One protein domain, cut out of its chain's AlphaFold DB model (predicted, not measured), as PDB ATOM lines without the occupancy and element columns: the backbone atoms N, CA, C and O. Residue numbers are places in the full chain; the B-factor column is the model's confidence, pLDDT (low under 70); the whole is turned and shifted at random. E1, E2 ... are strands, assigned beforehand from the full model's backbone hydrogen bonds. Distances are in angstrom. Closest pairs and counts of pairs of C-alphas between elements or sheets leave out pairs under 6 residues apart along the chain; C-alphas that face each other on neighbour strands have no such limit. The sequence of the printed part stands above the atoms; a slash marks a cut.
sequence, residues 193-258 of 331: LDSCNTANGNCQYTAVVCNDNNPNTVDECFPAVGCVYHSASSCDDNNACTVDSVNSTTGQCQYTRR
ATOM      1  N   LEU A 193      47.270  43.434  -2.983       95.50
ATOM      2  CA  LEU A 193      47.785  44.709  -2.511       95.50
ATOM      3  C   LEU A 193      47.318  44.890  -1.075       95.50
ATOM      4  O   LEU A 193      46.130  45.125  -0.817       95.50
ATOM      5  N   ASP A 194      48.283  44.787  -0.175       97.25
ATOM      6  CA  ASP A 194      48.050  44.732   1.256       97.25
ATOM      7  C   ASP A 194      48.158  46.123   1.863       97.25
ATOM      8  O   ASP A 194      49.107  46.878   1.639       97.25
ATOM      9  N   SER A 195      47.146  46.490   2.638       95.88
ATOM     10  CA  SER A 195      47.052  47.815   3.241       95.88
ATOM     11  C   SER A 195      46.361  47.748   4.593       95.88
ATOM     12  O   SER A 195      45.509  46.896   4.835       95.88
ATOM     13  N   CYS A 196      46.714  48.661   5.493       97.50
ATOM     14  CA  CYS A 196      45.973  48.839   6.732       97.50
ATOM     15  C   CYS A 196      44.925  49.944   6.564       97.50
ATOM     16  O   CYS A 196      45.229  51.049   6.109       97.50
ATOM     17  N   ASN A 197      43.684  49.657   6.955       96.00
ATOM     18  CA  ASN A 197      42.596  50.622   6.941       96.00
ATOM     19  C   ASN A 197      42.766  51.645   8.074       96.00
ATOM     20  O   ASN A 197      42.537  51.338   9.244       96.00
ATOM     21  N   THR A 198      43.099  52.888   7.735       92.44
ATOM     22  CA  THR A 198      43.386  53.951   8.715       92.44
ATOM     23  C   THR A 198      42.199  54.366   9.591       92.44
ATOM     24  O   THR A 198      42.404  55.068  10.577       92.44
ATOM     25  N   ALA A 199      40.969  53.936   9.286       93.19
ATOM     26  CA  ALA A 199      39.783  54.245  10.089       93.19
ATOM     27  C   ALA A 199      39.459  53.186  11.159       93.19
ATOM     28  O   ALA A 199      38.734  53.492  12.104       93.19
ATOM     29  N   ASN A 200      39.946  51.945  11.023       94.31
ATOM     30  CA  ASN A 200      39.631  50.856  11.964       94.31
ATOM     31  C   ASN A 200      40.792  49.890  12.274       94.31
ATOM     32  O   ASN A 200      40.626  49.003  13.109       94.31
ATOM     33  N   GLY A 201      41.949  50.042  11.627       94.38
ATOM     34  CA  GLY A 201      43.142  49.220  11.845       94.38
ATOM     35  C   GLY A 201      43.083  47.819  11.247       94.38
ATOM     36  O   GLY A 201      44.006  47.030  11.460       94.38
ATOM     37  N   ASN A 202      42.019  47.462  10.529       96.44
ATOM     38  CA  ASN A 202      41.908  46.152   9.897       96.44
ATOM     39  C   ASN A 202      42.745  46.102   8.620       96.44
ATOM     40  O   ASN A 202      42.790  47.065   7.852       96.44
ATOM     41  N   CYS A 203      43.377  44.959   8.377       97.56
ATOM     42  CA  CYS A 203      44.080  44.716   7.128       97.56
ATOM     43  C   CYS A 203      43.085  44.522   5.978       97.56
ATOM     44  O   CYS A 203      42.014  43.931   6.151       97.56
ATOM     45  N   GLN A 204      43.430  45.065   4.816       97.38
ATOM     46  CA  GLN A 204      42.659  45.019   3.584       97.38
ATOM     47  C   GLN A 204      43.548  44.487   2.466       97.38
ATOM     48  O   GLN A 204      44.610  45.044   2.193       97.38
ATOM     49  N   TYR A 205      43.051  43.440   1.815       96.88
ATOM     50  CA  TYR A 205      43.739  42.657   0.799       96.88
ATOM     51  C   TYR A 205      42.999  42.858  -0.519       96.88
ATOM     52  O   TYR A 205      41.883  42.360  -0.692       96.88
ATOM     53  N   THR A 206      43.556  43.660  -1.426       96.12
ATOM     54  CA  THR A 206      42.903  43.945  -2.715       96.12
ATOM     55  C   THR A 206      43.521  43.077  -3.797       96.12
ATOM     56  O   THR A 206      44.707  43.216  -4.070       96.12
ATOM     57  N   ALA A 207      42.737  42.196  -4.423       95.44
ATOM     58  CA  ALA A 207      43.241  41.297  -5.459       95.44
ATOM     59  C   ALA A 207      43.913  42.067  -6.614       95.44
ATOM     60  O   ALA A 207      43.328  42.989  -7.190       95.44
ATOM     61  N   VAL A 208      45.136  41.664  -6.956       94.88
ATOM     62  CA  VAL A 208      45.888  42.165  -8.107       94.88
ATOM     63  C   VAL A 208      45.241  41.636  -9.387       94.88
ATOM     64  O   VAL A 208      45.004  40.438  -9.533       94.88
ATOM     65  N   VAL A 209      44.964  42.533 -10.334       93.44
ATOM     66  CA  VAL A 209      44.449  42.169 -11.660       93.44
ATOM     67  C   VAL A 209      45.628  41.994 -12.612       93.44
ATOM     68  O   VAL A 209      46.178  42.971 -13.115       93.44
ATOM     69  N   CYS A 210      46.003  40.745 -12.860       89.94
ATOM     70  CA  CYS A 210      47.140  40.372 -13.700       89.94
ATOM     71  C   CYS A 210      46.812  40.369 -15.197       89.94
ATOM     72  O   CYS A 210      47.054  39.369 -15.847       89.94
ATOM     73  N   ASN A 211      46.234  41.446 -15.736       90.19
ATOM     74  CA  ASN A 211      45.874  41.543 -17.158       90.19
ATOM     75  C   ASN A 211      46.951  42.311 -17.950       90.19
ATOM     76  O   ASN A 211      47.096  43.521 -17.743       90.19
ATOM     77  N   ASP A 212      47.675  41.654 -18.865       90.19
ATOM     78  CA  ASP A 212      48.684  42.309 -19.723       90.19
ATOM     79  C   ASP A 212      48.098  42.938 -21.008       90.19
ATOM     80  O   ASP A 212      48.750  43.761 -21.657       90.19
ATOM     81  N   ASN A 213      46.821  42.668 -21.303       92.25
ATOM     82  CA  ASN A 213      46.062  43.053 -22.502       92.25
ATOM     83  C   ASN A 213      46.475  42.330 -23.804       92.25
ATOM     84  O   ASN A 213      46.109  42.777 -24.897       92.25
ATOM     85  N   ASN A 214      47.192  41.210 -23.722       85.94
ATOM     86  CA  ASN A 214      47.520  40.350 -24.853       85.94
ATOM     87  C   ASN A 214      46.468  39.229 -24.999       85.94
ATOM     88  O   ASN A 214      46.381  38.332 -24.170       85.94
ATOM     89  N   PRO A 215      45.684  39.182 -26.089       85.50
ATOM     90  CA  PRO A 215      44.659  38.146 -26.264       85.50
ATOM     91  C   PRO A 215      45.226  36.738 -26.530       85.50
ATOM     92  O   PRO A 215      44.452  35.802 -26.718       85.50
ATOM     93  N   ASN A 216      46.554  36.581 -26.605       82.19
ATOM     94  CA  ASN A 216      47.232  35.303 -26.838       82.19
ATOM     95  C   ASN A 216      47.898  34.733 -25.575       82.19
ATOM     96  O   ASN A 216      48.610  33.729 -25.684       82.19
ATOM     97  N   THR A 217      47.695  35.343 -24.405       83.94
ATOM     98  CA  THR A 217      48.152  34.822 -23.112       83.94
ATOM     99  C   THR A 217      46.996  34.310 -22.252       83.94
ATOM    100  O   THR A 217      45.831  34.658 -22.453       83.94
ATOM    101  N   VAL A 218      47.326  33.415 -21.321       82.50
ATOM    102  CA  VAL A 218      46.575  33.215 -20.086       82.50
ATOM    103  C   VAL A 218      47.303  33.988 -18.996       82.50
ATOM    104  O   VAL A 218      48.533  33.948 -18.892       82.50
ATOM    105  N   ASP A 219      46.490  34.667 -18.206       88.38
ATOM    106  CA  ASP A 219      46.863  35.737 -17.303       88.38
ATOM    107  C   ASP A 219      46.482  35.284 -15.887       88.38
ATOM    108  O   ASP A 219      45.343  35.449 -15.441       88.38
ATOM    109  N   GLU A 220      47.418  34.618 -15.208       87.19
ATOM    110  CA  GLU A 220      47.184  33.964 -13.918       87.19
ATOM    111  C   GLU A 220      47.989  34.627 -12.798       87.19
ATOM    112  O   GLU A 220      49.043  35.228 -13.013       87.19
ATOM    113  N   CYS A 221      47.489  34.514 -11.567       91.12
ATOM    114  CA  CYS A 221      48.202  34.995 -10.395       91.12
ATOM    115  C   CYS A 221      48.465  33.861  -9.408       91.12
ATOM    116  O   CYS A 221      47.536  33.209  -8.927       91.12
ATOM    117  N   PHE A 222      49.741  33.660  -9.081       89.56
ATOM    118  CA  PHE A 222      50.202  32.630  -8.157       89.56
ATOM    119  C   PHE A 222      50.620  33.267  -6.830       89.56
ATOM    120  O   PHE A 222      51.543  34.082  -6.840       89.56
ATOM    121  N   PRO A 223      50.041  32.888  -5.674       90.38
ATOM    122  CA  PRO A 223      50.309  33.564  -4.401       90.38
ATOM    123  C   PRO A 223      51.784  33.682  -3.993       90.38
ATOM    124  O   PRO A 223      52.152  34.634  -3.320       90.38
ATOM    125  N   ALA A 224      52.644  32.757  -4.429       89.38
ATOM    126  CA  ALA A 224      54.079  32.780  -4.127       89.38
ATOM    127  C   ALA A 224      54.933  33.651  -5.078       89.38
ATOM    128  O   ALA A 224      56.112  33.864  -4.800       89.38
ATOM    129  N   VAL A 225      54.382  34.106  -6.213       89.12
ATOM    130  CA  VAL A 225      55.144  34.726  -7.324       89.12
ATOM    131  C   VAL A 225      54.521  36.039  -7.810       89.12
ATOM    132  O   VAL A 225      55.239  36.944  -8.229       89.12
ATOM    133  N   GLY A 226      53.196  36.156  -7.738       91.06
ATOM    134  CA  GLY A 226      52.411  37.249  -8.295       91.06
ATOM    135  C   GLY A 226      51.915  36.918  -9.701       91.06
ATOM    136  O   GLY A 226      51.624  35.760 -10.015       91.06
ATOM    137  N   CYS A 227      51.799  37.947 -10.538       91.50
ATOM    138  CA  CYS A 227      51.309  37.820 -11.906       91.50
ATOM    139  C   CYS A 227      52.266  37.042 -12.809       91.50
ATOM    140  O   CYS A 227      53.459  37.346 -12.885       91.50
ATOM    141  N   VAL A 228      51.713  36.085 -13.547       87.88
ATOM    142  CA  VAL A 228      52.417  35.231 -14.499       87.88
ATOM    143  C   VAL A 228      51.597  35.156 -15.781       87.88
ATOM    144  O   VAL A 228      50.386  34.960 -15.755       87.88
ATOM    145  N   TYR A 229      52.292  35.289 -16.906       86.31
ATOM    146  CA  TYR A 229      51.705  35.356 -18.239       86.31
ATOM    147  C   TYR A 229      52.325  34.250 -19.093       86.31
ATOM    148  O   TYR A 229      53.552  34.180 -19.221       86.31
ATOM    149  N   HIS A 230      51.506  33.375 -19.671       77.31
ATOM    150  CA  HIS A 230      51.962  32.301 -20.563       77.31
ATOM    151  C   HIS A 230      51.028  32.149 -21.763       77.31
ATOM    152  O   HIS A 230      49.946  32.711 -21.774       77.31
ATOM    153  N   SER A 231      51.411  31.400 -22.797       77.12
ATOM    154  CA  SER A 231      50.599  31.249 -24.014       77.12
ATOM    155  C   SER A 231      49.201  30.667 -23.755       77.12
ATOM    156  O   SER A 231      49.041  29.727 -22.972       77.12
ATOM    157  N   ALA A 232      48.202  31.181 -24.484       64.00
ATOM    158  CA  ALA A 232      46.796  30.761 -24.437       64.00
ATOM    159  C   ALA A 232      46.560  29.282 -24.804       64.00
ATOM    160  O   ALA A 232      45.543  28.703 -24.429       64.00
ATOM    161  N   SER A 233      47.504  28.646 -25.502       62.94
ATOM    162  CA  SER A 233      47.497  27.217 -25.846       62.94
ATOM    163  C   SER A 233      47.879  26.283 -24.684       62.94
ATOM    164  O   SER A 233      48.097  25.096 -24.906       62.94
ATOM    165  N   SER A 234      47.951  26.797 -23.448       70.44
ATOM    166  CA  SER A 234      48.545  26.138 -22.272       70.44
ATOM    167  C   SER A 234      50.045  25.844 -22.442       70.44
ATOM    168  O   SER A 234      50.658  26.252 -23.432       70.44
ATOM    169  N   CYS A 235      50.646  25.159 -21.468       76.69
ATOM    170  CA  CYS A 235      52.040  24.705 -21.497       76.69
ATOM    171  C   CYS A 235      52.294  23.527 -22.464       76.69
ATOM    172  O   CYS A 235      53.212  22.760 -22.223       76.69
ATOM    173  N   ASP A 236      51.492  23.355 -23.513       83.06
ATOM    174  CA  ASP A 236      51.629  22.270 -24.491       83.06
ATOM    175  C   ASP A 236      52.883  22.489 -25.366       83.06
ATOM    176  O   ASP A 236      52.918  23.397 -26.206       83.06
ATOM    177  N   ASP A 237      53.932  21.676 -25.180       85.69
ATOM    178  CA  ASP A 237      55.136  21.699 -26.037       85.69
ATOM    179  C   ASP A 237      54.955  20.924 -27.356       85.69
ATOM    180  O   ASP A 237      55.890  20.825 -28.156       85.69
ATOM    181  N   ASN A 238      53.739  20.436 -27.625       87.81
ATOM    182  CA  ASN A 238      53.352  19.574 -28.741       87.81
ATOM    183  C   ASN A 238      54.061  18.205 -28.730       87.81
ATOM    184  O   ASN A 238      54.150  17.543 -29.769       87.81
ATOM    185  N   ASN A 239      54.557  17.755 -27.572       90.44
ATOM    186  CA  ASN A 239      55.186  16.453 -27.402       90.44
ATOM    187  C   ASN A 239      54.239  15.491 -26.674       90.44
ATOM    188  O   ASN A 239      54.065  15.514 -25.458       90.44
ATOM    189  N   ALA A 240      53.685  14.521 -27.399       92.44
ATOM    190  CA  ALA A 240      52.812  13.503 -26.813       92.44
ATOM    191  C   ALA A 240      53.507  12.643 -25.727       92.44
ATOM    192  O   ALA A 240      52.838  11.906 -24.996       92.44
ATOM    193  N   CYS A 241      54.837  12.735 -25.586       93.75
ATOM    194  CA  CYS A 241      55.636  12.060 -24.562       93.75
ATOM    195  C   CYS A 241      55.928  12.871 -23.300       93.75
ATOM    196  O   CYS A 241      56.651  12.382 -22.422       93.75
ATOM    197  N   THR A 242      55.341  14.050 -23.156       92.88
ATOM    198  CA  THR A 242      55.316  14.804 -21.902       92.88
ATOM    199  C   THR A 242      53.898  14.874 -21.335       92.88
ATOM    200  O   THR A 242      52.904  14.512 -21.973       92.88
ATOM    201  N   VAL A 243      53.825  15.192 -20.048       89.69
ATOM    202  CA  VAL A 243      52.628  15.612 -19.329       89.69
ATOM    203  C   VAL A 243      52.949  16.999 -18.810       89.69
ATOM    204  O   VAL A 243      53.852  17.160 -17.975       89.69
ATOM    205  N   ASP A 244      52.209  17.964 -19.338       88.31
ATOM    206  CA  ASP A 244      52.529  19.377 -19.228       88.31
ATOM    207  C   ASP A 244      51.642  20.047 -18.185       88.31
ATOM    208  O   ASP A 244      50.470  19.706 -18.009       88.31
ATOM    209  N   SER A 245      52.227  20.971 -17.432       86.38
ATOM    210  CA  SER A 245      51.588  21.585 -16.267       86.38
ATOM    211  C   SER A 245      52.232  22.926 -15.933       86.38
ATOM    212  O   SER A 245      53.372  23.176 -16.320       86.38
ATOM    213  N   VAL A 246      51.531  23.785 -15.193       83.69
ATOM    214  CA  VAL A 246      52.118  24.999 -14.605       83.69
ATOM    215  C   VAL A 246      52.557  24.687 -13.175       83.69
ATOM    216  O   VAL A 246      51.787  24.139 -12.384       83.69
ATOM    217  N   ASN A 247      53.787  25.048 -12.818       82.31
ATOM    218  CA  ASN A 247      54.264  24.980 -11.442       82.31
ATOM    219  C   ASN A 247      53.623  26.102 -10.613       82.31
ATOM    220  O   ASN A 247      53.975  27.267 -10.782       82.31
ATOM    221  N   SER A 248      52.747  25.767  -9.669       74.38
ATOM    222  CA  SER A 248      52.062  26.756  -8.821       74.38
ATOM    223  C   SER A 248      52.975  27.544  -7.865       74.38
ATOM    224  O   SER A 248      52.548  28.557  -7.315       74.38
ATOM    225  N   THR A 249      54.223  27.107  -7.672       76.44
ATOM    226  CA  THR A 249      55.237  27.756  -6.823       76.44
ATOM    227  C   THR A 249      56.184  28.663  -7.615       76.44
ATOM    228  O   THR A 249      56.760  29.574  -7.032       76.44
ATOM    229  N   THR A 250      56.382  28.431  -8.920       74.75
ATOM    230  CA  THR A 250      57.299  29.236  -9.761       74.75
ATOM    231  C   THR A 250      56.628  29.935 -10.943       74.75
ATOM    232  O   THR A 250      57.277  30.744 -11.602       74.75
ATOM    233  N   GLY A 251      55.369  29.616 -11.249       71.31
ATOM    234  CA  GLY A 251      54.655  30.082 -12.442       71.31
ATOM    235  C   GLY A 251      55.149  29.481 -13.765       71.31
ATOM    236  O   GLY A 251      54.657  29.836 -14.829       71.31
ATOM    237  N   GLN A 252      56.149  28.596 -13.742       77.69
ATOM    238  CA  GLN A 252      56.789  28.098 -14.962       77.69
ATOM    239  C   GLN A 252      56.139  26.811 -15.472       77.69
ATOM    240  O   GLN A 252      55.759  25.943 -14.685       77.69
ATOM    241  N   CYS A 253      56.097  26.649 -16.795       83.75
ATOM    242  CA  CYS A 253      55.717  25.386 -17.422       83.75
ATOM    243  C   CYS A 253      56.673  24.247 -17.028       83.75
ATOM    244  O   CYS A 253      57.897  24.401 -17.031       83.75
ATOM    245  N   GLN A 254      56.098  23.088 -16.719       87.31
ATOM    246  CA  GLN A 254      56.779  21.853 -16.364       87.31
ATOM    247  C   GLN A 254      56.324  20.716 -17.269       87.31
ATOM    248  O   GLN A 254      55.146  20.366 -17.297       87.31
ATOM    249  N   TYR A 255      57.306  20.105 -17.922       90.44
ATOM    250  CA  TYR A 255      57.146  19.017 -18.876       90.44
ATOM    251  C   TYR A 255      57.687  17.743 -18.227       90.44
ATOM    252  O   TYR A 255      58.900  17.539 -18.120       90.44
ATOM    253  N   THR A 256      56.799  16.896 -17.709       91.88
ATOM    254  CA  THR A 256      57.203  15.637 -17.061       91.88
ATOM    255  C   THR A 256      57.118  14.488 -18.055       91.88
ATOM    256  O   THR A 256      56.152  14.387 -18.800       91.88
ATOM    257  N   ARG A 257      58.123  13.603 -18.114       92.56
ATOM    258  CA  ARG A 257      58.108  12.486 -19.077       92.56
ATOM    259  C   ARG A 257      56.895  11.587 -18.821       92.56
ATOM    260  O   ARG A 257      56.789  10.988 -17.751       92.56
ATOM    261  N   ARG A 258      56.051  11.412 -19.839       91.62
ATOM    262  CA  ARG A 258      54.943  10.458 -19.834       91.62
ATOM    263  C   ARG A 258      55.490   9.039 -19.684       91.62
ATOM    264  O   ARG A 258      56.295   8.577 -20.490       91.62
TER     265      ARG A 258
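This is residues 193 to 258 of the 331 residues of the protein "Extracellular matrix protein" of Polysphondylium pallidum (strain ATCC 26659 / Pp 5 / PN500) (UniProt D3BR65). Three small two-stranded hairpins follow one another in a row: E1 and E2 at one end, E3 and E4 in the middle, E5 and E6 at the other end. The turn at residues 197 to 202 sticks out at the E1 and E2 end. The printed part has 66 residues with six named strands, E1 to E6 in chain order, and no named helix; the class is all strand, though under half of the residues, 31 of 66, are in named elements. The three sheets, E1 - E2, E3 - E4 and E5 - E6, are each antiparallel. The whole is a rod of 57 by 25 by 9 A, only just extended, close to loose, with a radius of gyration of the C-alphas of 16.7 A.

E1, residues 193 to 196, and E2, residues 203 to 207, form an antiparallel hairpin at 161 degrees; N 193 and O 206 are 2.8 A apart, within hydrogen-bond range. E3, residues 217 to 222, and E4, residues 226 to 231, form a hairpin at 153 degrees, with N 218 and O 230 at 2.8 A. E5, residues 242 to 246, and E6, residues 253 to 257, form a hairpin at 154 degrees, with N 243 and O 256 at 2.8 A. Strands of different hairpins are apart, E4 and E6 only just, at 8.5 A.

E1 begins at C-alpha 193 (47.785, 44.709, -2.511) and is 10.3 A long; E2 is 13.1 A. E3 is 15.3 A and E4 16.9 A, ending at C-alpha 231 (50.599, 31.249, -24.014). E5 is 12.9 A and E6 13.2 A, ending at C-alpha 257 (58.108, 12.486, -19.077).

The C-alphas farthest apart, of Ala 199 and Cys 241, are 56.8 A apart. The printed part has no cut. The link from E3 to E4 is tight, and the other links are short. Mean pLDDT of the printed part is 87.7; residues 232 to 233 are under 70.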